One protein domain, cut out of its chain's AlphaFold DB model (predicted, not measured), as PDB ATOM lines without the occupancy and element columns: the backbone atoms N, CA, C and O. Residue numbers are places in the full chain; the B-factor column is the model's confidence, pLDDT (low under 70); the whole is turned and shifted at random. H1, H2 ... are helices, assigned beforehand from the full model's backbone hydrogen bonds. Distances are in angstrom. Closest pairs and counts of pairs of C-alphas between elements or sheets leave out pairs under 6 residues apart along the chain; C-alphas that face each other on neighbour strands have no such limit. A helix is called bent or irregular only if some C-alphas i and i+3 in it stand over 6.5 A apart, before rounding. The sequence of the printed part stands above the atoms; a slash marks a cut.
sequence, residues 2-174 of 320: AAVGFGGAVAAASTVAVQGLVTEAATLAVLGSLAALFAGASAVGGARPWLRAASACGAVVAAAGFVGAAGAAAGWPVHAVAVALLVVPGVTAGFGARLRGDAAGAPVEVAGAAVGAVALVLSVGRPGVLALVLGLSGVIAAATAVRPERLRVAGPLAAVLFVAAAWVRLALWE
ATOM      1  N   ALA A   2     -52.663   0.861  -4.661       41.62
ATOM      2  CA  ALA A   2     -51.253   0.662  -4.254       41.62
ATOM      3  C   ALA A   2     -50.179   1.054  -5.304       41.62
ATOM      4  O   ALA A   2     -49.117   1.543  -4.937       41.62
ATOM      5  N   ALA A   3     -50.451   0.890  -6.606       42.50
ATOM      6  CA  ALA A   3     -49.525   1.297  -7.676       42.50
ATOM      7  C   ALA A   3     -49.424   2.828  -7.833       42.50
ATOM      8  O   ALA A   3     -48.354   3.351  -8.129       42.50
ATOM      9  N   VAL A   4     -50.522   3.541  -7.565       45.50
ATOM     10  CA  VAL A   4     -50.572   5.012  -7.565       45.50
ATOM     11  C   VAL A   4     -49.838   5.562  -6.337       45.50
ATOM     12  O   VAL A   4     -49.097   6.530  -6.457       45.50
ATOM     13  N   GLY A   5     -49.949   4.887  -5.185       47.06
ATOM     14  CA  GLY A   5     -49.179   5.216  -3.980       47.06
ATOM     15  C   GLY A   5     -47.671   4.994  -4.136       47.06
ATOM     16  O   GLY A   5     -46.887   5.816  -3.680       47.06
ATOM     17  N   PHE A   6     -47.253   3.934  -4.839       52.78
ATOM     18  CA  PHE A   6     -45.833   3.684  -5.116       52.78
ATOM     19  C   PHE A   6     -45.259   4.675  -6.137       52.78
ATOM     20  O   PHE A   6     -44.181   5.215  -5.918       52.78
ATOM     21  N   GLY A   7     -46.000   4.976  -7.209       48.75
ATOM     22  CA  GLY A   7     -45.620   6.024  -8.163       48.75
ATOM     23  C   GLY A   7     -45.519   7.402  -7.506       48.75
ATOM     24  O   GLY A   7     -44.553   8.119  -7.743       48.75
ATOM     25  N   GLY A   8     -46.454   7.733  -6.609       47.00
ATOM     26  CA  GLY A   8     -46.418   8.961  -5.813       47.00
ATOM     27  C   GLY A   8     -45.244   9.010  -4.833       47.00
ATOM     28  O   GLY A   8     -44.601  10.045  -4.715       47.00
ATOM     29  N   ALA A   9     -44.906   7.891  -4.187       56.88
ATOM     30  CA  ALA A   9     -43.754   7.803  -3.290       56.88
ATOM     31  C   ALA A   9     -42.418   7.914  -4.040       56.88
ATOM     32  O   ALA A   9     -41.507   8.577  -3.557       56.88
ATOM     33  N   VAL A  10     -42.308   7.319  -5.233       57.81
ATOM     34  CA  VAL A  10     -41.124   7.447  -6.096       57.81
ATOM     35  C   VAL A  10     -40.996   8.873  -6.632       57.81
ATOM     36  O   VAL A  10     -39.905   9.429  -6.582       57.81
ATOM     37  N   ALA A  11     -42.098   9.492  -7.062       55.62
ATOM     38  CA  ALA A  11     -42.113  10.883  -7.503       55.62
ATOM     39  C   ALA A  11     -41.748  11.843  -6.356       55.62
ATOM     40  O   ALA A  11     -40.909  12.728  -6.529       55.62
ATOM     41  N   ALA A  12     -42.301  11.636  -5.159       57.78
ATOM     42  CA  ALA A  12     -41.969  12.415  -3.970       57.78
ATOM     43  C   ALA A  12     -40.503  12.217  -3.554       57.78
ATOM     44  O   ALA A  12     -39.808  13.197  -3.313       57.78
ATOM     45  N   ALA A  13     -39.997  10.981  -3.570       55.66
ATOM     46  CA  ALA A  13     -38.593  10.662  -3.326       55.66
ATOM     47  C   ALA A  13     -37.653  11.335  -4.333       55.66
ATOM     48  O   ALA A  13     -36.641  11.903  -3.933       55.66
ATOM     49  N   SER A  14     -37.994  11.326  -5.627       57.25
ATOM     50  CA  SER A  14     -37.217  12.028  -6.651       57.25
ATOM     51  C   SER A  14     -37.278  13.543  -6.482       57.25
ATOM     52  O   SER A  14     -36.270  14.210  -6.673       57.25
ATOM     53  N   THR A  15     -38.416  14.091  -6.055       56.88
ATOM     54  CA  THR A  15     -38.569  15.536  -5.823       56.88
ATOM     55  C   THR A  15     -37.783  15.976  -4.582       56.88
ATOM     56  O   THR A  15     -37.099  16.992  -4.618       56.88
ATOM     57  N   VAL A  16     -37.783  15.169  -3.516       56.19
ATOM     58  CA  VAL A  16     -36.977  15.388  -2.302       56.19
ATOM     59  C   VAL A  16     -35.483  15.189  -2.578       56.19
ATOM     60  O   VAL A  16     -34.671  15.945  -2.059       56.19
ATOM     61  N   ALA A  17     -35.098  14.244  -3.440       54.47
ATOM     62  CA  ALA A  17     -33.713  14.087  -3.891       54.47
ATOM     63  C   ALA A  17     -33.236  15.281  -4.730       54.47
ATOM     64  O   ALA A  17     -32.120  15.750  -4.531       54.47
ATOM     65  N   VAL A  18     -34.100  15.818  -5.600       55.75
ATOM     66  CA  VAL A  18     -33.837  17.042  -6.374       55.75
ATOM     67  C   VAL A  18     -33.736  18.275  -5.460       55.75
ATOM     68  O   VAL A  18     -32.917  19.150  -5.718       55.75
ATOM     69  N   GLN A  19     -34.501  18.332  -4.363       54.06
ATOM     70  CA  GLN A  19     -34.445  19.430  -3.385       54.06
ATOM     71  C   GLN A  19     -33.364  19.265  -2.299       54.06
ATOM     72  O   GLN A  19     -32.955  20.251  -1.695       54.06
ATOM     73  N   GLY A  20     -32.851  18.053  -2.066       49.34
ATOM     74  CA  GLY A  20     -31.735  17.772  -1.152       49.34
ATOM     75  C   GLY A  20     -30.362  18.189  -1.694       49.34
ATOM     76  O   GLY A  20     -29.395  18.228  -0.936       49.34
ATOM     77  N   LEU A  21     -30.285  18.569  -2.975       54.72
ATOM     78  CA  LEU A  21     -29.088  19.094  -3.652       54.72
ATOM     79  C   LEU A  21     -28.622  20.474  -3.146       54.72
ATOM     80  O   LEU A  21     -27.697  21.052  -3.708       54.72
ATOM     81  N   VAL A  22     -29.235  21.009  -2.087       60.16
ATOM     82  CA  VAL A  22     -28.866  22.303  -1.496       60.16
ATOM     83  C   VAL A  22     -27.634  22.182  -0.579       60.16
ATOM     84  O   VAL A  22     -26.886  23.148  -0.462       60.16
ATOM     85  N   THR A  23     -27.366  21.013   0.032       65.62
ATOM     86  CA  THR A  23     -26.140  20.749   0.827       65.62
ATOM     87  C   THR A  23     -25.685  19.278   0.771       65.62
ATOM     88  O   THR A  23     -26.493  18.363   0.594       65.62
ATOM     89  N   GLU A  24     -24.383  19.029   0.970       68.62
ATOM     90  CA  GLU A  24     -23.784  17.678   0.984       68.62
ATOM     91  C   GLU A  24     -24.448  16.749   2.016       68.62
ATOM     92  O   GLU A  24     -24.797  15.605   1.712       68.62
ATOM     93  N   ALA A  25     -24.702  17.261   3.226       69.94
ATOM     94  CA  ALA A  25     -25.332  16.506   4.307       69.94
ATOM     95  C   ALA A  25     -26.781  16.102   3.983       69.94
ATOM     96  O   ALA A  25     -27.193  14.979   4.287       69.94
ATOM     97  N   ALA A  26     -27.545  16.981   3.323       70.25
ATOM     98  CA  ALA A  26     -28.909  16.676   2.899       70.25
ATOM     99  C   ALA A  26     -28.927  15.580   1.824       70.25
ATOM    100  O   ALA A  26     -29.730  14.652   1.905       70.25
ATOM    101  N   THR A  27     -27.991  15.620   0.874       73.44
ATOM    102  CA  THR A  27     -27.866  14.589  -0.169       73.44
ATOM    103  C   THR A  27     -27.572  13.208   0.433       73.44
ATOM    104  O   THR A  27     -28.217  12.221   0.069       73.44
ATOM    105  N   LEU A  28     -26.660  13.126   1.410       76.44
ATOM    106  CA  LEU A  28     -26.347  11.875   2.112       76.44
ATOM    107  C   LEU A  28     -27.534  11.342   2.922       76.44
ATOM    108  O   LEU A  28     -27.844  10.152   2.844       76.44
ATOM    109  N   ALA A  29     -28.227  12.212   3.661       76.94
ATOM    110  CA  ALA A  29     -29.400  11.833   4.445       76.94
ATOM    111  C   ALA A  29     -30.547  11.320   3.557       76.94
ATOM    112  O   ALA A  29     -31.186  10.316   3.883       76.94
ATOM    113  N   VAL A  30     -30.784  11.957   2.406       77.19
ATOM    114  CA  VAL A  30     -31.820  11.535   1.453       77.19
ATOM    115  C   VAL A  30     -31.465  10.189   0.821       77.19
ATOM    116  O   VAL A  30     -32.290   9.282   0.816       77.19
ATOM    117  N   LEU A  31     -30.234  10.001   0.344       77.81
ATOM    118  CA  LEU A  31     -29.843   8.732  -0.281       77.81
ATOM    119  C   LEU A  31     -29.825   7.573   0.724       77.81
ATOM    120  O   LEU A  31     -30.308   6.483   0.410       77.81
ATOM    121  N   GLY A  32     -29.342   7.815   1.947       77.94
ATOM    122  CA  GLY A  32     -29.366   6.830   3.027       77.94
ATOM    123  C   GLY A  32     -30.790   6.455   3.448       77.94
ATOM    124  O   GLY A  32     -31.105   5.270   3.574       77.94
ATOM    125  N   SER A  33     -31.679   7.442   3.599       77.69
ATOM    126  CA  SER A  33     -33.085   7.188   3.943       77.69
ATOM    127  C   SER A  33     -33.838   6.470   2.822       77.69
ATOM    128  O   SER A  33     -34.569   5.523   3.104       77.69
ATOM    129  N   LEU A  34     -33.612   6.826   1.553       77.69
ATOM    130  CA  LEU A  34     -34.194   6.112   0.414       77.69
ATOM    131  C   LEU A  34     -33.718   4.661   0.343       77.69
ATOM    132  O   LEU A  34     -34.543   3.767   0.160       77.69
ATOM    133  N   ALA A  35     -32.422   4.402   0.543       79.44
ATOM    134  CA  ALA A  35     -31.897   3.040   0.584       79.44
ATOM    135  C   ALA A  35     -32.572   2.209   1.691       79.44
ATOM    136  O   ALA A  35     -33.014   1.087   1.435       79.44
ATOM    137  N   ALA A  36     -32.723   2.777   2.893       80.31
ATOM    138  CA  ALA A  36     -33.398   2.124   4.013       80.31
ATOM    139  C   ALA A  36     -34.896   1.888   3.749       80.31
ATOM    140  O   ALA A  36     -35.400   0.792   4.001       80.31
ATOM    141  N   LEU A  37     -35.606   2.878   3.196       80.31
ATOM    142  CA  LEU A  37     -37.034   2.781   2.873       80.31
ATOM    143  C   LEU A  37     -37.300   1.717   1.810       80.31
ATOM    144  O   LEU A  37     -38.195   0.887   1.971       80.31
ATOM    145  N   PHE A  38     -36.505   1.700   0.741       79.44
ATOM    146  CA  PHE A  38     -36.628   0.703  -0.314       79.44
ATOM    147  C   PHE A  38     -36.273  -0.707   0.178       79.44
ATOM    148  O   PHE A  38     -36.984  -1.663  -0.148       79.44
ATOM    149  N   ALA A  39     -35.247  -0.843   1.025       78.38
ATOM    150  CA  ALA A  39     -34.910  -2.112   1.666       78.38
ATOM    151  C   ALA A  39     -36.050  -2.606   2.576       78.38
ATOM    152  O   ALA A  39     -36.479  -3.755   2.450       78.38
ATOM    153  N   GLY A  40     -36.618  -1.734   3.414       76.44
ATOM    154  CA  GLY A  40     -37.777  -2.049   4.254       76.44
ATOM    155  C   GLY A  40     -39.011  -2.444   3.435       76.44
ATOM    156  O   GLY A  40     -39.641  -3.466   3.706       76.44
ATOM    157  N   ALA A  41     -39.309  -1.709   2.360       76.06
ATOM    158  CA  ALA A  41     -40.409  -2.028   1.450       76.06
ATOM    159  C   ALA A  41     -40.228  -3.394   0.761       76.06
ATOM    160  O   ALA A  41     -41.206  -4.102   0.520       76.06
ATOM    161  N   SER A  42     -38.988  -3.796   0.460       76.38
ATOM    162  CA  SER A  42     -38.689  -5.119  -0.107       76.38
ATOM    163  C   SER A  42     -38.930  -6.267   0.887       76.38
ATOM    164  O   SER A  42     -39.396  -7.341   0.486       76.38
ATOM    165  N   ALA A  43     -38.691  -6.024   2.180       75.62
ATOM    166  CA  ALA A  43     -38.929  -6.986   3.254       75.62
ATOM    167  C   ALA A  43     -40.426  -7.148   3.573       75.62
ATOM    168  O   ALA A  43     -40.887  -8.263   3.795       75.62
ATOM    169  N   VAL A  44     -41.197  -6.054   3.537       74.56
ATOM    170  CA  VAL A  44     -42.630  -6.041   3.897       74.56
ATOM    171  C   VAL A  44     -43.553  -6.361   2.711       74.56
ATOM    172  O   VAL A  44     -44.681  -6.806   2.904       74.56
ATOM    173  N   GLY A  45     -43.095  -6.190   1.466       63.06
ATOM    174  CA  GLY A  45     -43.908  -6.317   0.244       63.06
ATOM    175  C   GLY A  45     -44.405  -7.727  -0.123       63.06
ATOM    176  O   GLY A  45     -44.718  -7.959  -1.292       63.06
ATOM    177  N   GLY A  46     -44.472  -8.661   0.835       60.09
ATOM    178  CA  GLY A  46     -44.624 -10.117   0.687       60.09
ATOM    179  C   GLY A  46     -45.724 -10.626  -0.255       60.09
ATOM    180  O   GLY A  46     -45.624 -11.749  -0.735       60.09
ATOM    181  N   ALA A  47     -46.725  -9.812  -0.601       66.94
ATOM    182  CA  ALA A  47     -47.815 -10.210  -1.495       66.94
ATOM    183  C   ALA A  47     -47.557  -9.964  -2.999       66.94
ATOM    184  O   ALA A  47     -48.329 -10.444  -3.827       66.94
ATOM    185  N   ARG A  48     -46.529  -9.188  -3.397       80.62
ATOM    186  CA  ARG A  48     -46.310  -8.808  -4.813       80.62
ATOM    187  C   ARG A  48     -44.839  -8.931  -5.238       80.62
ATOM    188  O   ARG A  48     -44.060  -8.014  -4.974       80.62
ATOM    189  N   PRO A  49     -44.449  -9.998  -5.962       80.69
ATOM    190  CA  PRO A  49     -43.046 -10.269  -6.288       80.69
ATOM    191  C   PRO A  49     -42.384  -9.173  -7.138       80.69
ATOM    192  O   PRO A  49     -41.239  -8.812  -6.885       80.69
ATOM    193  N   TRP A  50     -43.112  -8.579  -8.089       81.38
ATOM    194  CA  TRP A  50     -42.590  -7.491  -8.929       81.38
ATOM    195  C   TRP A  50     -42.285  -6.214  -8.132       81.38
ATOM    196  O   TRP A  50     -41.301  -5.535  -8.410       81.38
ATOM    197  N   LEU A  51     -43.096  -5.903  -7.114       81.31
ATOM    198  CA  LEU A  51     -42.913  -4.721  -6.274       81.31
ATOM    199  C   LEU A  51     -41.696  -4.885  -5.362       81.31
ATOM    200  O   LEU A  51     -40.929  -3.942  -5.198       81.31
ATOM    201  N   ARG A  52     -41.495  -6.094  -4.821       81.12
ATOM    202  CA  ARG A  52     -40.311  -6.444  -4.021       81.12
ATOM    203  C   ARG A  52     -39.033  -6.386  -4.849       81.12
ATOM    204  O   ARG A  52     -38.031  -5.871  -4.372       81.12
ATOM    205  N   ALA A  53     -39.068  -6.874  -6.090       83.69
ATOM    206  CA  ALA A  53     -37.938  -6.762  -7.007       83.69
ATOM    207  C   ALA A  53     -37.616  -5.295  -7.334       83.69
ATOM    208  O   ALA A  53     -36.462  -4.886  -7.245       83.69
ATOM    209  N   ALA A  54     -38.632  -4.488  -7.658       85.12
ATOM    210  CA  ALA A  54     -38.453  -3.073  -7.973       85.12
ATOM    211  C   ALA A  54     -37.906  -2.272  -6.779       85.12
ATOM    212  O   ALA A  54     -36.965  -1.497  -6.947       85.12
ATOM    213  N   SER A  55     -38.447  -2.479  -5.573       82.75
ATOM    214  CA  SER A  55     -37.946  -1.815  -4.366       82.75
ATOM    215  C   SER A  55     -36.538  -2.280  -4.010       82.75
ATOM    216  O   SER A  55     -35.690  -1.449  -3.709       82.75
ATOM    217  N   ALA A  56     -36.228  -3.570  -4.134       84.88
ATOM    218  CA  ALA A  56     -34.879  -4.060  -3.880       84.88
ATOM    219  C   ALA A  56     -33.851  -3.470  -4.867       84.88
ATOM    220  O   ALA A  56     -32.792  -3.018  -4.440       84.88
ATOM    221  N   CYS A  57     -34.174  -3.372  -6.162       86.44
ATOM    222  CA  CYS A  57     -33.324  -2.674  -7.135       86.44
ATOM    223  C   CYS A  57     -33.173  -1.179  -6.805       86.44
ATOM    224  O   CYS A  57     -32.069  -0.643  -6.887       86.44
ATOM    225  N   GLY A  58     -34.258  -0.516  -6.385       84.25
ATOM    226  CA  GLY A  58     -34.225   0.874  -5.923       84.25
ATOM    227  C   GLY A  58     -33.281   1.079  -4.734       84.25
ATOM    228  O   GLY A  58     -32.508   2.034  -4.725       84.25
ATOM    229  N   ALA A  59     -33.262   0.139  -3.783       86.62
ATOM    230  CA  ALA A  59     -32.335   0.162  -2.653       86.62
ATOM    231  C   ALA A  59     -30.869   0.053  -3.104       86.62
ATOM    232  O   ALA A  59     -30.019   0.777  -2.590       86.62
ATOM    233  N   VAL A  60     -30.571  -0.802  -4.092       90.38
ATOM    234  CA  VAL A  60     -29.214  -0.952  -4.650       90.38
ATOM    235  C   VAL A  60     -28.743   0.338  -5.322       90.38
ATOM    236  O   VAL A  60     -27.620   0.777  -5.082       90.38
ATOM    237  N   VAL A  61     -29.601   0.968  -6.131       89.88
ATOM    238  CA  VAL A  61     -29.276   2.234  -6.807       89.88
ATOM    239  C   VAL A  61     -29.070   3.359  -5.794       89.88
ATOM    240  O   VAL A  61     -28.083   4.087  -5.890       89.88
ATOM    241  N   ALA A  62     -29.944   3.473  -4.790       84.44
ATOM    242  CA  ALA A  62     -29.807   4.467  -3.727       84.44
ATOM    243  C   ALA A  62     -28.519   4.260  -2.910       84.44
ATOM    244  O   ALA A  62     -27.815   5.227  -2.626       84.44
ATOM    245  N   ALA A  63     -28.157   3.010  -2.603       88.69
ATOM    246  CA  ALA A  63     -26.911   2.684  -1.912       88.69
ATOM    247  C   ALA A  63     -25.666   3.020  -2.753       88.69
ATOM    248  O   ALA A  63     -24.707   3.582  -2.230       88.69
ATOM    249  N   ALA A  64     -25.678   2.730  -4.059       88.75
ATOM    250  CA  ALA A  64     -24.589   3.112  -4.960       88.75
ATOM    251  C   ALA A  64     -24.446   4.639  -5.064       88.75
ATOM    252  O   ALA A  64     -23.335   5.162  -4.974       88.75
ATOM    253  N   GLY A  65     -25.571   5.353  -5.183       85.44
ATOM    254  CA  GLY A  65     -25.607   6.813  -5.143       85.44
ATOM    255  C   GLY A  65     -25.051   7.366  -3.831       85.44
ATOM    256  O   GLY A  65     -24.244   8.289  -3.862       85.44
ATOM    257  N   PHE A  66     -25.418   6.770  -2.692       85.56
ATOM    258  CA  PHE A  66     -24.904   7.152  -1.376       85.56
ATOM    259  C   PHE A  66     -23.382   6.999  -1.292       85.56
ATOM    260  O   PHE A  66     -22.706   7.930  -0.872       85.56
ATOM    261  N   VAL A  67     -22.829   5.863  -1.732       88.94
ATOM    262  CA  VAL A  67     -21.371   5.641  -1.749       88.94
ATOM    263  C   VAL A  67     -20.666   6.664  -2.644       88.94
ATOM    264  O   VAL A  67     -19.636   7.213  -2.253       88.94
ATOM    265  N   GLY A  68     -21.233   6.961  -3.818       86.50
ATOM    266  CA  GLY A  68     -20.709   7.984  -4.722       86.50
ATOM    267  C   GLY A  68     -20.716   9.384  -4.102       86.50
ATOM    268  O   GLY A  68     -19.691  10.063  -4.104       86.50
ATOM    269  N   ALA A  69     -21.848   9.792  -3.526       83.12
ATOM    270  CA  ALA A  69     -22.009  11.086  -2.868       83.12
ATOM    271  C   ALA A  69     -21.121  11.219  -1.620       83.12
ATOM    272  O   ALA A  69     -20.524  12.269  -1.409       83.12
ATOM    273  N   ALA A  70     -20.979  10.154  -0.827       84.44
ATOM    274  CA  ALA A  70     -20.120  10.135   0.355       84.44
ATOM    275  C   ALA A  70     -18.645  10.262  -0.026       84.44
ATOM    276  O   ALA A  70     -17.911  11.021   0.598       84.44
ATOM    277  N   GLY A  71     -18.226   9.567  -1.086       86.25
ATOM    278  CA  GLY A  71     -16.885   9.717  -1.640       86.25
ATOM    279  C   GLY A  71     -16.619  11.139  -2.137       86.25
ATOM    280  O   GLY A  71     -15.563  11.695  -1.848       86.25
ATOM    281  N   ALA A  72     -17.583  11.749  -2.831       84.25
ATOM    282  CA  ALA A  72     -17.470  13.129  -3.297       84.25
ATOM    283  C   ALA A  72     -17.379  14.134  -2.133       84.25
ATOM    284  O   ALA A  72     -16.474  14.965  -2.130       84.25
ATOM    285  N   ALA A  73     -18.246  14.010  -1.121       82.38
ATOM    286  CA  ALA A  73     -18.237  14.862   0.073       82.38
ATOM    287  C   ALA A  73     -16.947  14.703   0.901       82.38
ATOM    288  O   ALA A  73     -16.423  15.661   1.455       82.38
ATOM    289  N   ALA A  74     -16.376  13.495   0.939       86.88
ATOM    290  CA  ALA A  74     -15.086  13.239   1.578       86.88
ATOM    291  C   ALA A  74     -13.876  13.723   0.749       86.88
ATOM    292  O   ALA A  74     -12.733  13.499   1.149       86.88
ATOM    293  N   GLY A  75     -14.098  14.335  -0.422       83.62
ATOM    294  CA  GLY A  75     -13.037  14.788  -1.323       83.62
ATOM    295  C   GLY A  75     -12.220  13.645  -1.929       83.62
ATOM    296  O   GLY A  75     -11.068  13.840  -2.325       83.62
ATOM    297  N   TRP A  76     -12.769  12.429  -1.977       88.25
ATOM    298  CA  TRP A  76     -12.051  11.283  -2.514       88.25
ATOM    299  C   TRP A  76     -11.881  11.402  -4.021       88.25
ATOM    300  O   TRP A  76     -12.807  11.783  -4.742       88.25
ATOM    301  N   PRO A  77     -10.720  10.994  -4.547       88.06
ATOM    302  CA  PRO A  77     -10.555  10.955  -5.980       88.06
ATOM    303  C   PRO A  77     -11.405   9.824  -6.581       88.06
ATOM    304  O   PRO A  77     -11.605   8.775  -5.966       88.06
ATOM    305  N   VAL A  78     -11.854  10.003  -7.828       87.25
ATOM    306  CA  VAL A  78     -12.818   9.116  -8.525       87.25
ATOM    307  C   VAL A  78     -12.463   7.623  -8.441       87.25
ATOM    308  O   VAL A  78     -13.332   6.771  -8.281       87.25
ATOM    309  N   HIS A  79     -11.176   7.287  -8.499       84.81
ATOM    310  CA  HIS A  79     -10.702   5.904  -8.449       84.81
ATOM    311  C   HIS A  79     -10.820   5.262  -7.054       84.81
ATOM    312  O   HIS A  79     -11.002   4.053  -6.962       84.81
ATOM    313  N   ALA A  80     -10.763   6.042  -5.969       88.81
ATOM    314  CA  ALA A  80     -11.046   5.541  -4.622       88.81
ATOM    315  C   ALA A  80     -12.548   5.267  -4.446       88.81
ATOM    316  O   ALA A  80     -12.933   4.236  -3.894       88.81
ATOM    317  N   VAL A  81     -13.398   6.133  -5.013       88.75
ATOM    318  CA  VAL A  81     -14.854   5.922  -5.073       88.75
ATOM    319  C   VAL A  81     -15.191   4.650  -5.857       88.75
ATOM    320  O   VAL A  81     -16.039   3.873  -5.426       88.75
ATOM    321  N   ALA A  82     -14.484   4.380  -6.958       89.00
ATOM    322  CA  ALA A  82     -14.658   3.154  -7.735       89.00
ATOM    323  C   ALA A  82     -14.405   1.881  -6.906       89.00
ATOM    324  O   ALA A  82     -15.180   0.931  -6.983       89.00
ATOM    325  N   VAL A  83     -13.363   1.870  -6.066       91.69
ATOM    326  CA  VAL A  83     -13.095   0.747  -5.153       91.69
ATOM    327  C   VAL A  83     -14.191   0.634  -4.090       91.69
ATOM    328  O   VAL A  83     -14.682  -0.465  -3.839       91.69
ATOM    329  N   ALA A  84     -14.626   1.753  -3.504       92.25
ATOM    330  CA  ALA A  84     -15.694   1.765  -2.503       92.25
ATOM    331  C   ALA A  84     -17.038   1.261  -3.063       92.25
ATOM    332  O   ALA A  84     -17.769   0.543  -2.377       92.25
ATOM    333  N   LEU A  85     -17.341   1.561  -4.331       92.25
ATOM    334  CA  LEU A  85     -18.549   1.084  -5.009       92.25
ATOM    335  C   LEU A  85     -18.642  -0.444  -5.069       92.25
ATOM    336  O   LEU A  85     -19.758  -0.952  -5.134       92.25
ATOM    337  N   LEU A  86     -17.529  -1.186  -4.979       93.31
ATOM    338  CA  LEU A  86     -17.539  -2.656  -4.963       93.31
ATOM    339  C   LEU A  86     -18.163  -3.267  -3.701       93.31
ATOM    340  O   LEU A  86     -18.542  -4.441  -3.717       93.31
ATOM    341  N   VAL A  87     -18.346  -2.485  -2.635       92.88
ATOM    342  CA  VAL A  87     -19.113  -2.934  -1.465       92.88
ATOM    343  C   VAL A  87     -20.548  -3.285  -1.876       92.88
ATOM    344  O   VAL A  87     -21.094  -4.280  -1.404       92.88
ATOM    345  N   VAL A  88     -21.141  -2.548  -2.821       92.88
ATOM    346  CA  VAL A  88     -22.514  -2.773  -3.300       92.88
ATOM    347  C   VAL A  88     -22.692  -4.144  -3.989       92.88
ATOM    348  O   VAL A  88     -23.536  -4.920  -3.527       92.88
ATOM    349  N   PRO A  89     -21.928  -4.525  -5.039       93.06
ATOM    350  CA  PRO A  89     -21.985  -5.873  -5.610       93.06
ATOM    351  C   PRO A  89     -21.628  -6.968  -4.596       93.06
ATOM    352  O   PRO A  89     -22.230  -8.038  -4.629       93.06
ATOM    353  N   GLY A  90     -20.702  -6.720  -3.661       90.75
ATOM    354  CA  GLY A  90     -20.363  -7.691  -2.614       90.75
ATOM    355  C   GLY A  90     -21.536  -7.979  -1.670       90.75
ATOM    356  O   GLY A  90     -21.880  -9.136  -1.417       90.75
ATOM    357  N   VAL A  91     -22.205  -6.928  -1.197       90.81
ATOM    358  CA  VAL A  91     -23.371  -7.026  -0.311       90.81
ATOM    359  C   VAL A  91     -24.563  -7.654  -1.035       90.81
ATOM    360  O   VAL A  91     -25.194  -8.570  -0.507       90.81
ATOM    361  N   THR A  92     -24.855  -7.221  -2.264       90.25
ATOM    362  CA  THR A  92     -25.959  -7.773  -3.073       90.25
ATOM    363  C   THR A  92     -25.741  -9.241  -3.441       90.25
ATOM    364  O   THR A  92     -26.694 -10.014  -3.386       90.25
ATOM    365  N   ALA A  93     -24.504  -9.669  -3.710       88.50
ATOM    366  CA  ALA A  93     -24.153 -11.080  -3.874       88.50
ATOM    367  C   ALA A  93     -24.430 -11.905  -2.601       88.50
ATOM    368  O   ALA A  93     -24.982 -13.008  -2.676       88.50
ATOM    369  N   GLY A  94     -24.098 -11.359  -1.425       86.75
ATOM    370  CA  GLY A  94     -24.418 -11.967  -0.132       86.75
ATOM    371  C   GLY A  94     -25.926 -12.071   0.121       86.75
ATOM    372  O   GLY A  94     -26.419 -13.121   0.537       86.75
ATOM    373  N   PHE A  95     -26.688 -11.018  -0.191       82.12
ATOM    374  CA  PHE A  95     -28.151 -11.040  -0.102       82.12
ATOM    375  C   PHE A  95     -28.786 -12.005  -1.099       82.12
ATOM    376  O   PHE A  95     -29.691 -12.741  -0.720       82.12
ATOM    377  N   GLY A  96     -28.277 -12.089  -2.329       80.25
ATOM    378  CA  GLY A  96     -28.714 -13.084  -3.305       80.25
ATOM    379  C   GLY A  96     -28.522 -14.520  -2.804       80.25
ATOM    380  O   GLY A  96     -29.314 -15.407  -3.118       80.25
ATOM    381  N   ALA A  97     -27.514 -14.768  -1.960       80.62
ATOM    382  CA  ALA A  97     -27.326 -16.064  -1.314       80.62
ATOM    383  C   ALA A  97     -28.328 -16.338  -0.180       80.62
ATOM    384  O   ALA A  97     -28.611 -17.511   0.064       80.62
ATOM    385  N   ARG A  98     -28.857 -15.300   0.484       82.31
ATOM    386  CA  ARG A  98     -29.888 -15.407   1.534       82.31
ATOM    387  C   ARG A  98     -31.311 -15.452   0.976       82.31
ATOM    388  O   ARG A  98     -32.157 -16.132   1.536       82.31
ATOM    389  N   LEU A  99     -31.562 -14.771  -0.139       79.19
ATOM    390  CA  LEU A  99     -32.862 -14.666  -0.811       79.19
ATOM    391  C   LEU A  99     -33.067 -15.761  -1.876       79.19
ATOM    392  O   LEU A  99     -33.753 -15.545  -2.876       79.19
ATOM    393  N   ARG A 100     -32.438 -16.933  -1.713       74.62
ATOM    394  CA  ARG A 100     -32.565 -18.035  -2.680       74.62
ATOM    395  C   ARG A 100     -34.024 -18.476  -2.785       74.62
ATOM    396  O   ARG A 100     -34.655 -18.761  -1.775       74.62
ATOM    397  N   GLY A 101     -34.539 -18.531  -4.012       71.69
ATOM    398  CA  GLY A 101     -35.939 -18.865  -4.291       71.69
ATOM    399  C   GLY A 101     -36.917 -17.690  -4.178       71.69
ATOM    400  O   GLY A 101     -38.071 -17.844  -4.568       71.69
ATOM    401  N   ASP A 102     -36.476 -16.515  -3.715       77.75
ATOM    402  CA  ASP A 102     -37.295 -15.300  -3.710       77.75
ATOM    403  C   ASP A 102     -37.182 -14.565  -5.059       77.75
ATOM    404  O   ASP A 102     -36.111 -14.483  -5.670       77.75
ATOM    405  N   ALA A 103     -38.287 -13.969  -5.510       77.62
ATOM    406  CA  ALA A 103     -38.367 -13.220  -6.764       77.62
ATOM    407  C   ALA A 103     -37.430 -11.996  -6.794       77.62
ATOM    408  O   ALA A 103     -37.071 -11.521  -7.870       77.62
ATOM    409  N   ALA A 104     -37.014 -11.494  -5.626       78.38
ATOM    410  CA  ALA A 104     -36.098 -10.361  -5.507       78.38
ATOM    411  C   ALA A 104     -34.607 -10.738  -5.646       78.38
ATOM    412  O   ALA A 104     -33.793  -9.863  -5.934       78.38
ATOM    413  N   GLY A 105     -34.226 -12.013  -5.490       82.50
ATOM    414  CA  GLY A 105     -32.814 -12.414  -5.434       82.50
ATOM    415  C   GLY A 105     -32.040 -12.163  -6.734       82.50
ATOM    416  O   GLY A 105     -30.982 -11.537  -6.717       82.50
ATOM    417  N   ALA A 106     -32.570 -12.611  -7.877       84.88
ATOM    418  CA  ALA A 106     -31.921 -12.416  -9.179       84.88
ATOM    419  C   ALA A 106     -31.853 -10.934  -9.616       84.88
ATOM    420  O   ALA A 106     -30.773 -10.497 -10.013       84.88
ATOM    421  N   PRO A 107     -32.931 -10.129  -9.507       87.38
ATOM    422  CA  PRO A 107     -32.873  -8.695  -9.798       87.38
ATOM    423  C   PRO A 107     -31.819  -7.941  -8.979       87.38
ATOM    424  O   PRO A 107     -31.094  -7.118  -9.531       87.38
ATOM    425  N   VAL A 108     -31.681  -8.260  -7.686       87.81
ATOM    426  CA  VAL A 108     -30.688  -7.633  -6.797       87.81
ATOM    427  C   VAL A 108     -29.259  -7.974  -7.213       87.81
ATOM    428  O   VAL A 108     -28.407  -7.087  -7.242       87.81
ATOM    429  N   GLU A 109     -28.991  -9.228  -7.583       89.88
ATOM    430  CA  GLU A 109     -27.682  -9.638  -8.109       89.88
ATOM    431  C   GLU A 109     -27.336  -8.916  -9.415       89.88
ATOM    432  O   GLU A 109     -26.206  -8.464  -9.585       89.88
ATOM    433  N   VAL A 110     -28.306  -8.771 -10.325       90.06
ATOM    434  CA  VAL A 110     -28.114  -8.069 -11.604       90.06
ATOM    435  C   VAL A 110     -27.877  -6.575 -11.382       90.06
ATOM    436  O   VAL A 110     -26.960  -6.011 -11.977       90.06
ATOM    437  N   ALA A 111     -28.647  -5.937 -10.497       90.81
ATOM    438  CA  ALA A 111     -28.444  -4.539 -10.131       90.81
ATOM    439  C   ALA A 111     -27.060  -4.325  -9.494       90.81
ATOM    440  O   ALA A 111     -26.344  -3.397  -9.865       90.81
ATOM    441  N   GLY A 112     -26.642  -5.221  -8.596       91.25
ATOM    442  CA  GLY A 112     -25.299  -5.216  -8.019       91.25
ATOM    443  C   GLY A 112     -24.203  -5.362  -9.075       91.25
ATOM    444  O   GLY A 112     -23.254  -4.580  -9.094       91.25
ATOM    445  N   ALA A 113     -24.352  -6.314 -10.001       91.88
ATOM    446  CA  ALA A 113     -23.413  -6.514 -11.104       91.88
ATOM    447  C   ALA A 113     -23.305  -5.279 -12.014       91.88
ATOM    448  O   ALA A 113     -22.204  -4.930 -12.437       91.88
ATOM    449  N   ALA A 114     -24.416  -4.576 -12.266       94.06
ATOM    450  CA  ALA A 114     -24.410  -3.317 -13.007       94.06
ATOM    451  C   ALA A 114     -23.598  -2.228 -12.283       94.06
ATOM    452  O   ALA A 114     -22.801  -1.539 -12.916       94.06
ATOM    453  N   VAL A 115     -23.716  -2.120 -10.953       92.38
ATOM    454  CA  VAL A 115     -22.874  -1.210 -10.150       92.38
ATOM    455  C   VAL A 115     -21.396  -1.614 -10.217       92.38
ATOM    456  O   VAL A 115     -20.529  -0.753 -10.365       92.38
ATOM    457  N   GLY A 116     -21.092  -2.915 -10.195       91.50
ATOM    458  CA  GLY A 116     -19.734  -3.422 -10.418       91.50
ATOM    459  C   GLY A 116     -19.163  -3.029 -11.787       91.50
ATOM    460  O   GLY A 116     -18.000  -2.640 -11.885       91.50
ATOM    461  N   ALA A 117     -19.984  -3.045 -12.842       93.62
ATOM    462  CA  ALA A 117     -19.580  -2.573 -14.167       93.62
ATOM    463  C   ALA A 117     -19.275  -1.063 -14.178       93.62
ATOM    464  O   ALA A 117     -18.287  -0.645 -14.782       93.62
ATOM    465  N   VAL A 118     -20.058  -0.249 -13.461       92.69
ATOM    466  CA  VAL A 118     -19.768   1.187 -13.291       92.69
ATOM    467  C   VAL A 118     -18.430   1.395 -12.576       92.69
ATOM    468  O   VAL A 118     -17.612   2.188 -13.037       92.69
ATOM    469  N   ALA A 119     -18.154   0.642 -11.505       92.19
ATOM    470  CA  ALA A 119     -16.868   0.698 -10.804       92.19
ATOM    471  C   ALA A 119     -15.677   0.374 -11.729       92.19
ATOM    472  O   ALA A 119     -14.636   1.034 -11.661       92.19
ATOM    473  N   LEU A 120     -15.833  -0.596 -12.635       92.88
ATOM    474  CA  LEU A 120     -14.818  -0.916 -13.643       92.88
ATOM    475  C   LEU A 120     -14.574   0.253 -14.602       92.88
ATOM    476  O   LEU A 120     -13.420   0.627 -14.805       92.88
ATOM    477  N   VAL A 121     -15.636   0.867 -15.134       92.62
ATOM    478  CA  VAL A 121     -15.537   2.019 -16.049       92.62
ATOM    479  C   VAL A 121     -14.815   3.193 -15.386       92.62
ATOM    480  O   VAL A 121     -13.899   3.764 -15.974       92.62
ATOM    481  N   LEU A 122     -15.154   3.507 -14.133       89.88
ATOM    482  CA  LEU A 122     -14.501   4.580 -13.372       89.88
ATOM    483  C   LEU A 122     -13.011   4.312 -13.098       89.88
ATOM    484  O   LEU A 122     -12.250   5.244 -12.840       89.88
ATOM    485  N   SER A 123     -12.579   3.051 -13.170       92.00
ATOM    486  CA  SER A 123     -11.197   2.645 -12.898       92.00
ATOM    487  C   SER A 123     -10.294   2.643 -14.136       92.00
ATOM    488  O   SER A 123      -9.076   2.564 -13.984       92.00
ATOM    489  N   VAL A 124     -10.848   2.755 -15.353       88.81
ATOM    490  CA  VAL A 124     -10.102   2.605 -16.622       88.81
ATOM    491  C   VAL A 124      -8.923   3.576 -16.738       88.81
ATOM    492  O   VAL A 124      -7.856   3.187 -17.204       88.81
ATOM    493  N   GLY A 125      -9.067   4.814 -16.255       86.88
ATOM    494  CA  GLY A 125      -8.005   5.826 -16.326       86.88
ATOM    495  C   GLY A 125      -6.796   5.569 -15.412       86.88
ATOM    496  O   GLY A 125      -5.810   6.298 -15.483       86.88
ATOM    497  N   ARG A 126      -6.859   4.569 -14.523       90.69
ATOM    498  CA  ARG A 126      -5.806   4.228 -13.554       90.69
ATOM    499  C   ARG A 126      -5.569   2.714 -13.589       90.69
ATOM    500  O   ARG A 126      -6.194   1.994 -12.807       90.69
ATOM    501  N   PRO A 127      -4.645   2.205 -14.422       87.25
ATOM    502  CA  PRO A 127      -4.482   0.763 -14.632       87.25
ATOM    503  C   PRO A 127      -4.226  -0.023 -13.332       87.25
ATOM    504  O   PRO A 127      -4.754  -1.121 -13.157       87.25
ATOM    505  N   GLY A 128      -3.506   0.555 -12.361       90.50
ATOM    506  CA  GLY A 128      -3.290  -0.067 -11.045       90.50
ATOM    507  C   GLY A 128      -4.575  -0.318 -10.253       90.50
ATOM    508  O   GLY A 128      -4.717  -1.367  -9.619       90.50
ATOM    509  N   VAL A 129      -5.520   0.621 -10.326       92.12
ATOM    510  CA  VAL A 129      -6.835   0.513  -9.681       92.12
ATOM    511  C   VAL A 129      -7.742  -0.406 -10.489       92.12
ATOM    512  O   VAL A 129      -8.416  -1.246  -9.902       92.12
ATOM    513  N   LEU A 130      -7.699  -0.336 -11.822       93.12
ATOM    514  CA  LEU A 130      -8.434  -1.254 -12.693       93.12
ATOM    515  C   LEU A 130      -8.101  -2.719 -12.383       93.12
ATOM    516  O   LEU A 130      -9.010  -3.524 -12.207       93.12
ATOM    517  N   ALA A 131      -6.814  -3.059 -12.247       93.12
ATOM    518  CA  ALA A 131      -6.389  -4.408 -11.874       93.12
ATOM    519  C   ALA A 131      -6.952  -4.841 -10.510       93.12
ATOM    520  O   ALA A 131      -7.368  -5.987 -10.346       93.12
ATOM    521  N   LEU A 132      -6.985  -3.932  -9.530       93.00
ATOM    522  CA  LEU A 132      -7.568  -4.202  -8.214       93.00
ATOM    523  C   LEU A 132      -9.082  -4.445  -8.312       93.00
ATOM    524  O   LEU A 132      -9.579  -5.432  -7.776       93.00
ATOM    525  N   VAL A 133      -9.806  -3.578  -9.021       95.50
ATOM    526  CA  VAL A 133     -11.266  -3.654  -9.172       95.50
ATOM    527  C   VAL A 133     -11.684  -4.898  -9.955       95.50
ATOM    528  O   VAL A 133     -12.638  -5.566  -9.559       95.50
ATOM    529  N   LEU A 134     -10.943  -5.270 -11.005       95.31
ATOM    530  CA  LEU A 134     -11.120  -6.541 -11.711       95.31
ATOM    531  C   LEU A 134     -10.910  -7.733 -10.771       95.31
ATOM    532  O   LEU A 134     -11.745  -8.634 -10.736       95.31
ATOM    533  N   GLY A 135      -9.839  -7.718  -9.971       93.81
ATOM    534  CA  GLY A 135      -9.535  -8.787  -9.020       93.81
ATOM    535  C   GLY A 135     -10.626  -8.954  -7.962       93.81
ATOM    536  O   GLY A 135     -11.136 -10.054  -7.769       93.81
ATOM    537  N   LEU A 136     -11.048  -7.861  -7.324       95.56
ATOM    538  CA  LEU A 136     -12.124  -7.869  -6.329       95.56
ATOM    539  C   LEU A 136     -13.477  -8.269  -6.938       95.56
ATOM    540  O   LEU A 136     -14.204  -9.064  -6.344       95.56
ATOM    541  N   SER A 137     -13.795  -7.801  -8.148       94.94
ATOM    542  CA  SER A 137     -14.984  -8.257  -8.882       94.94
ATOM    543  C   SER A 137     -14.912  -9.757  -9.186       94.94
ATOM    544  O   SER A 137     -15.915 -10.459  -9.073       94.94
ATOM    545  N   GLY A 138     -13.719 -10.268  -9.510       92.12
ATOM    546  CA  GLY A 138     -13.443 -11.694  -9.669       92.12
ATOM    547  C   GLY A 138     -13.685 -12.487  -8.386       92.12
ATOM    548  O   GLY A 138     -14.301 -13.548  -8.443       92.12
ATOM    549  N   VAL A 139     -13.303 -11.955  -7.219       95.00
ATOM    550  CA  VAL A 139     -13.600 -12.565  -5.908       95.00
ATOM    551  C   VAL A 139     -15.104 -12.619  -5.655       95.00
ATOM    552  O   VAL A 139     -15.613 -13.663  -5.254       95.00
ATOM    553  N   ILE A 140     -15.838 -11.537  -5.934       93.44
ATOM    554  CA  ILE A 140     -17.303 -11.507  -5.792       93.44
ATOM    555  C   ILE A 140     -17.943 -12.542  -6.735       93.44
ATOM    556  O   ILE A 140     -18.790 -13.334  -6.319       93.44
ATOM    557  N   ALA A 141     -17.498 -12.608  -7.992       93.31
ATOM    558  CA  ALA A 141     -17.954 -13.612  -8.951       93.31
ATOM    559  C   ALA A 141     -17.612 -15.049  -8.494       93.31
ATOM    560  O   ALA A 141     -18.458 -15.937  -8.559       93.31
ATOM    561  N   ALA A 142     -16.422 -15.292  -7.940       90.06
ATOM    562  CA  ALA A 142     -16.039 -16.602  -7.416       90.06
ATOM    563  C   ALA A 142     -16.887 -17.000  -6.199       90.06
ATOM    564  O   ALA A 142     -17.386 -18.123  -6.131       90.06
ATOM    565  N   ALA A 143     -17.129 -16.065  -5.276       90.12
ATOM    566  CA  ALA A 143     -17.997 -16.276  -4.122       90.12
ATOM    567  C   ALA A 143     -19.434 -16.606  -4.555       90.12
ATOM    568  O   ALA A 143     -20.061 -17.517  -4.015       90.12
ATOM    569  N   THR A 144     -19.955 -15.924  -5.582       88.94
ATOM    570  CA  THR A 144     -21.277 -16.252  -6.136       88.94
ATOM    571  C   THR A 144     -21.306 -17.613  -6.834       88.94
ATOM    572  O   THR A 144     -22.339 -18.285  -6.762       88.94
ATOM    573  N   ALA A 145     -20.194 -18.043  -7.441       90.31
ATOM    574  CA  ALA A 145     -20.040 -19.323  -8.134       90.31
ATOM    575  C   ALA A 145     -20.002 -20.547  -7.205       90.31
ATOM    576  O   ALA A 145     -20.267 -21.652  -7.673       90.31
ATOM    577  N   VAL A 146     -19.766 -20.369  -5.897       90.00
ATOM    578  CA  VAL A 146     -19.908 -21.444  -4.887       90.00
ATOM    579  C   VAL A 146     -21.316 -22.057  -4.923       90.00
ATOM    580  O   VAL A 146     -21.525 -23.207  -4.542       90.00
ATOM    581  N   ARG A 147     -22.305 -21.306  -5.422       86.44
ATOM    582  CA  ARG A 147     -23.674 -21.787  -5.604       86.44
ATOM    583  C   ARG A 147     -23.800 -22.562  -6.916       86.44
ATOM    584  O   ARG A 147     -23.570 -21.976  -7.977       86.44
ATOM    585  N   PRO A 148     -24.269 -23.823  -6.893       86.12
ATOM    586  CA  PRO A 148     -24.343 -24.661  -8.093       86.12
ATOM    587  C   PRO A 148     -25.244 -24.058  -9.182       86.12
ATOM    588  O   PRO A 148     -24.939 -24.159 -10.368       86.12
ATOM    589  N   GLU A 149     -26.301 -23.347  -8.782       86.38
ATOM    590  CA  GLU A 149     -27.218 -22.622  -9.673       86.38
ATOM    591  C   GLU A 149     -26.539 -21.492 -10.464       86.38
ATOM    592  O   GLU A 149     -26.995 -21.128 -11.545       86.38
ATOM    593  N   ARG A 150     -25.475 -20.894  -9.913       84.25
ATOM    594  CA  ARG A 150     -24.766 -19.740 -10.491       84.25
ATOM    595  C   ARG A 150     -23.405 -20.110 -11.062       84.25
ATOM    596  O   ARG A 150     -22.881 -19.360 -11.880       84.25
ATOM    597  N   LEU A 151     -22.868 -21.275 -10.703       86.38
ATOM    598  CA  LEU A 151     -21.557 -21.773 -11.122       86.38
ATOM    599  C   LEU A 151     -21.332 -21.660 -12.636       86.38
ATOM    600  O   LEU A 151     -20.268 -21.228 -13.071       86.38
ATOM    601  N   ARG A 152     -22.348 -22.000 -13.441       86.69
ATOM    602  CA  ARG A 152     -22.249 -21.999 -14.909       86.69
ATOM    603  C   ARG A 152     -21.993 -20.617 -15.514       86.69
ATOM    604  O   ARG A 152     -21.440 -20.547 -16.604       86.69
ATOM    605  N   VAL A 153     -22.390 -19.546 -14.828       86.56
ATOM    606  CA  VAL A 153     -22.247 -18.161 -15.306       86.56
ATOM    607  C   VAL A 153     -21.158 -17.433 -14.522       86.56
ATOM    608  O   VAL A 153     -20.239 -16.866 -15.106       86.56
ATOM    609  N   ALA A 154     -21.221 -17.496 -13.193       87.94
ATOM    610  CA  ALA A 154     -20.316 -16.782 -12.304       87.94
ATOM    611  C   ALA A 154     -18.898 -17.376 -12.281       87.94
ATOM    612  O   ALA A 154     -17.933 -16.631 -12.145       87.94
ATOM    613  N   GLY A 155     -18.751 -18.694 -12.465       86.88
ATOM    614  CA  GLY A 155     -17.442 -19.355 -12.508       86.88
ATOM    615  C   GLY A 155     -16.578 -18.872 -13.680       86.88
ATOM    616  O   GLY A 155     -15.478 -18.367 -13.450       86.88
ATOM    617  N   PRO A 156     -17.069 -18.958 -14.934       86.88
ATOM    618  CA  PRO A 156     -16.370 -18.397 -16.087       86.88
ATOM    619  C   PRO A 156     -16.117 -16.892 -15.959       86.88
ATOM    620  O   PRO A 156     -15.025 -16.437 -16.287       86.88
ATOM    621  N   LEU A 157     -17.086 -16.128 -15.442       90.12
ATOM    622  CA  LEU A 157     -16.925 -14.691 -15.221       90.12
ATOM    623  C   LEU A 157     -15.780 -14.390 -14.245       90.12
ATOM    624  O   LEU A 157     -14.939 -13.545 -14.539       90.12
ATOM    625  N   ALA A 158     -15.706 -15.107 -13.121       89.00
ATOM    626  CA  ALA A 158     -14.628 -14.961 -12.148       89.00
ATOM    627  C   ALA A 158     -13.261 -15.240 -12.781       89.00
ATOM    628  O   ALA A 158     -12.333 -14.451 -12.620       89.00
ATOM    629  N   ALA A 159     -13.156 -16.325 -13.554       86.38
ATOM    630  CA  ALA A 159     -11.930 -16.672 -14.263       86.38
ATOM    631  C   ALA A 159     -11.507 -15.563 -15.239       86.38
ATOM    632  O   ALA A 159     -10.350 -15.149 -15.223       86.38
ATOM    633  N   VAL A 160     -12.439 -15.034 -16.041       87.50
ATOM    634  CA  VAL A 160     -12.166 -13.926 -16.974       87.50
ATOM    635  C   VAL A 160     -11.695 -12.677 -16.229       87.50
ATOM    636  O   VAL A 160     -10.706 -12.072 -16.631       87.50
ATOM    637  N   LEU A 161     -12.356 -12.311 -15.128       91.06
ATOM    638  CA  LEU A 161     -12.003 -11.133 -14.333       91.06
ATOM    639  C   LEU A 161     -10.624 -11.267 -13.670       91.06
ATOM    640  O   LEU A 161      -9.840 -10.323 -13.716       91.06
ATOM    641  N   PHE A 162     -10.288 -12.437 -13.117       88.12
ATOM    642  CA  PHE A 162      -8.960 -12.684 -12.544       88.12
ATOM    643  C   PHE A 162      -7.857 -12.678 -13.597       88.12
ATOM    644  O   PHE A 162      -6.802 -12.085 -13.377       88.12
ATOM    645  N   VAL A 163      -8.101 -13.299 -14.753       87.12
ATOM    646  CA  VAL A 163      -7.151 -13.286 -15.867       87.12
ATOM    647  C   VAL A 163      -6.940 -11.854 -16.362       87.12
ATOM    648  O   VAL A 163      -5.798 -11.431 -16.517       87.12
ATOM    649  N   ALA A 164      -8.009 -11.071 -16.532       88.06
ATOM    650  CA  ALA A 164      -7.906  -9.663 -16.903       88.06
ATOM    651  C   ALA A 164      -7.123  -8.847 -15.857       88.06
ATOM    652  O   ALA A 164      -6.241  -8.073 -16.221       88.06
ATOM    653  N   ALA A 165      -7.384  -9.058 -14.562       89.31
ATOM    654  CA  ALA A 165      -6.652  -8.405 -13.477       89.31
ATOM    655  C   ALA A 165      -5.145  -8.712 -13.520       89.31
ATOM    656  O   ALA A 165      -4.326  -7.803 -13.374       89.31
ATOM    657  N   ALA A 166      -4.783  -9.980 -13.744       86.69
ATOM    658  CA  ALA A 166      -3.395 -10.412 -13.866       86.69
ATOM    659  C   ALA A 166      -2.707  -9.761 -15.072       86.69
ATOM    660  O   ALA A 166      -1.596  -9.255 -14.939       86.69
ATOM    661  N   TRP A 167      -3.379  -9.684 -16.222       85.62
ATOM    662  CA  TRP A 167      -2.813  -9.051 -17.416       85.62
ATOM    663  C   TRP A 167      -2.615  -7.550 -17.269       85.62
ATOM    664  O   TRP A 167      -1.545  -7.052 -17.610       85.62
ATOM    665  N   VAL A 168      -3.588  -6.831 -16.701       86.38
ATOM    666  CA  VAL A 168      -3.414  -5.401 -16.404       86.38
ATOM    667  C   VAL A 168      -2.235  -5.197 -15.444       86.38
ATOM    668  O   VAL A 168      -1.471  -4.249 -15.603       86.38
ATOM    669  N   ARG A 169      -2.029  -6.108 -14.479       86.94
ATOM    670  CA  ARG A 169      -0.876  -6.057 -13.568       86.94
ATOM    671  C   ARG A 169       0.455  -6.303 -14.279       86.94
ATOM    672  O   ARG A 169       1.402  -5.573 -14.021       86.94
ATOM    673  N   LEU A 170       0.527  -7.289 -15.170       84.62
ATOM    674  CA  LEU A 170       1.739  -7.565 -15.948       84.62
ATOM    675  C   LEU A 170       2.084  -6.407 -16.893       84.62
ATOM    676  O   LEU A 170       3.254  -6.063 -17.021       84.62
ATOM    677  N   ALA A 171       1.075  -5.769 -17.493       81.69
ATOM    678  CA  ALA A 171       1.266  -4.581 -18.323       81.69
ATOM    679  C   ALA A 171       1.825  -3.397 -17.517       81.69
ATOM    680  O   ALA A 171       2.722  -2.707 -17.985       81.69
ATOM    681  N   LEU A 172       1.354  -3.194 -16.280       85.62
ATOM    682  CA  LEU A 172       1.898  -2.182 -15.362       85.62
ATOM    683  C   LEU A 172       3.346  -2.434 -14.949       85.62
ATOM    684  O   LEU A 172       4.047  -1.494 -14.595       85.62
ATOM    685  N   TRP A 173       3.763  -3.696 -14.916       84.25
ATOM    686  CA  TRP A 173       5.146  -4.080 -14.642       84.25
ATOM    687  C   TRP A 173       6.017  -4.084 -15.900       84.25
ATOM    688  O   TRP A 173       7.159  -4.523 -15.826       84.25
ATOM    689  N   GLU A 174       5.480  -3.622 -17.037       79.75
ATOM    690  CA  GLU A 174       6.193  -3.495 -18.312       79.75
ATOM    691  C   GLU A 174       6.898  -4.795 -18.727       79.75
ATOM    692  O   GLU A 174       8.015  -4.809 -19.244       79.75
TER     693      GLU A 174
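AT A GLANCE: This is residues 2 to 174 of the 320 residues of an uncharacterized protein of Streptomyces sp. CC53 (UniProt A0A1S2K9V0). A flat slab of helices runs up and down side by side, with H3, H5, H6 and H7 as a four-helix bundle at its middle. H2 and then H1 extend the slab beyond H3, H8 covers H7 at the other end, and short H4 packs on H3, H6 and H7. The 173 printed residues, all helix by class, hold eight named helices, H1 to H8 in order, and no named strand. The whole is compact, with a radius of gyration of the C-alphas of 17.5 A, and spans 57 by 42 by 17 A.

IN THESE COORDINATES: H3, residues 49 to 73, is 35.9 A long and begins at C-alpha 49 (-43.046, -10.269, -6.288). H8, residues 148 to 172, is 35.3 A long and ends at C-alpha 172 (1.898, -2.182, -15.362); it is irregular, with C-alphas 149 and 152 7.2 A apart, and has a kink of 40 degrees near residue 155. H2 is residues 24 to 44, H4 78 to 85, H5 87 to 98, H6 105 to 123 and H7 127 to 145. H1, residues 2 to 22, is only just irregular: C-alphas 19 and 22 are 6.6 A apart.

HOW THE PARTS SIT: H3 touches H6 with residues 53 to 64 alone, closest at the C-alphas of Cys 57 and Val 108, 5.6 A. H5 and H6 form a hairpin, closest at the C-alphas of Pro 89 and Gly 112, 4.1 A. H7 and H8 form another, at a shallow tilt of 17 degrees, closest at the C-alphas of Ala 145 and Leu 151, 4.2 A. H2 touches H3, closest at the C-alphas of Ala 35 and Ala 59, 4.4 A. H1 touches H2 with residues 13 to 21 alone, closest at the C-alphas of Gly 20 and Ala 26, 5.1 A. H4 touches H6, closest at the C-alphas of Ala 82 and Ala 119, 4.5 A. Every O i to N i+4 pair is within hydrogen-bond range in H2 to H7; H1 has 15 of 17 and H8 18 of 21.

THE WHOLE: The C-alphas of Ala 2 and Glu 174, the two farthest apart, are 59.3 A apart. The printed part has no cut and no long link. Its mean pLDDT is 81.5, with residues 2 to 25 and 45 to 47 under 70.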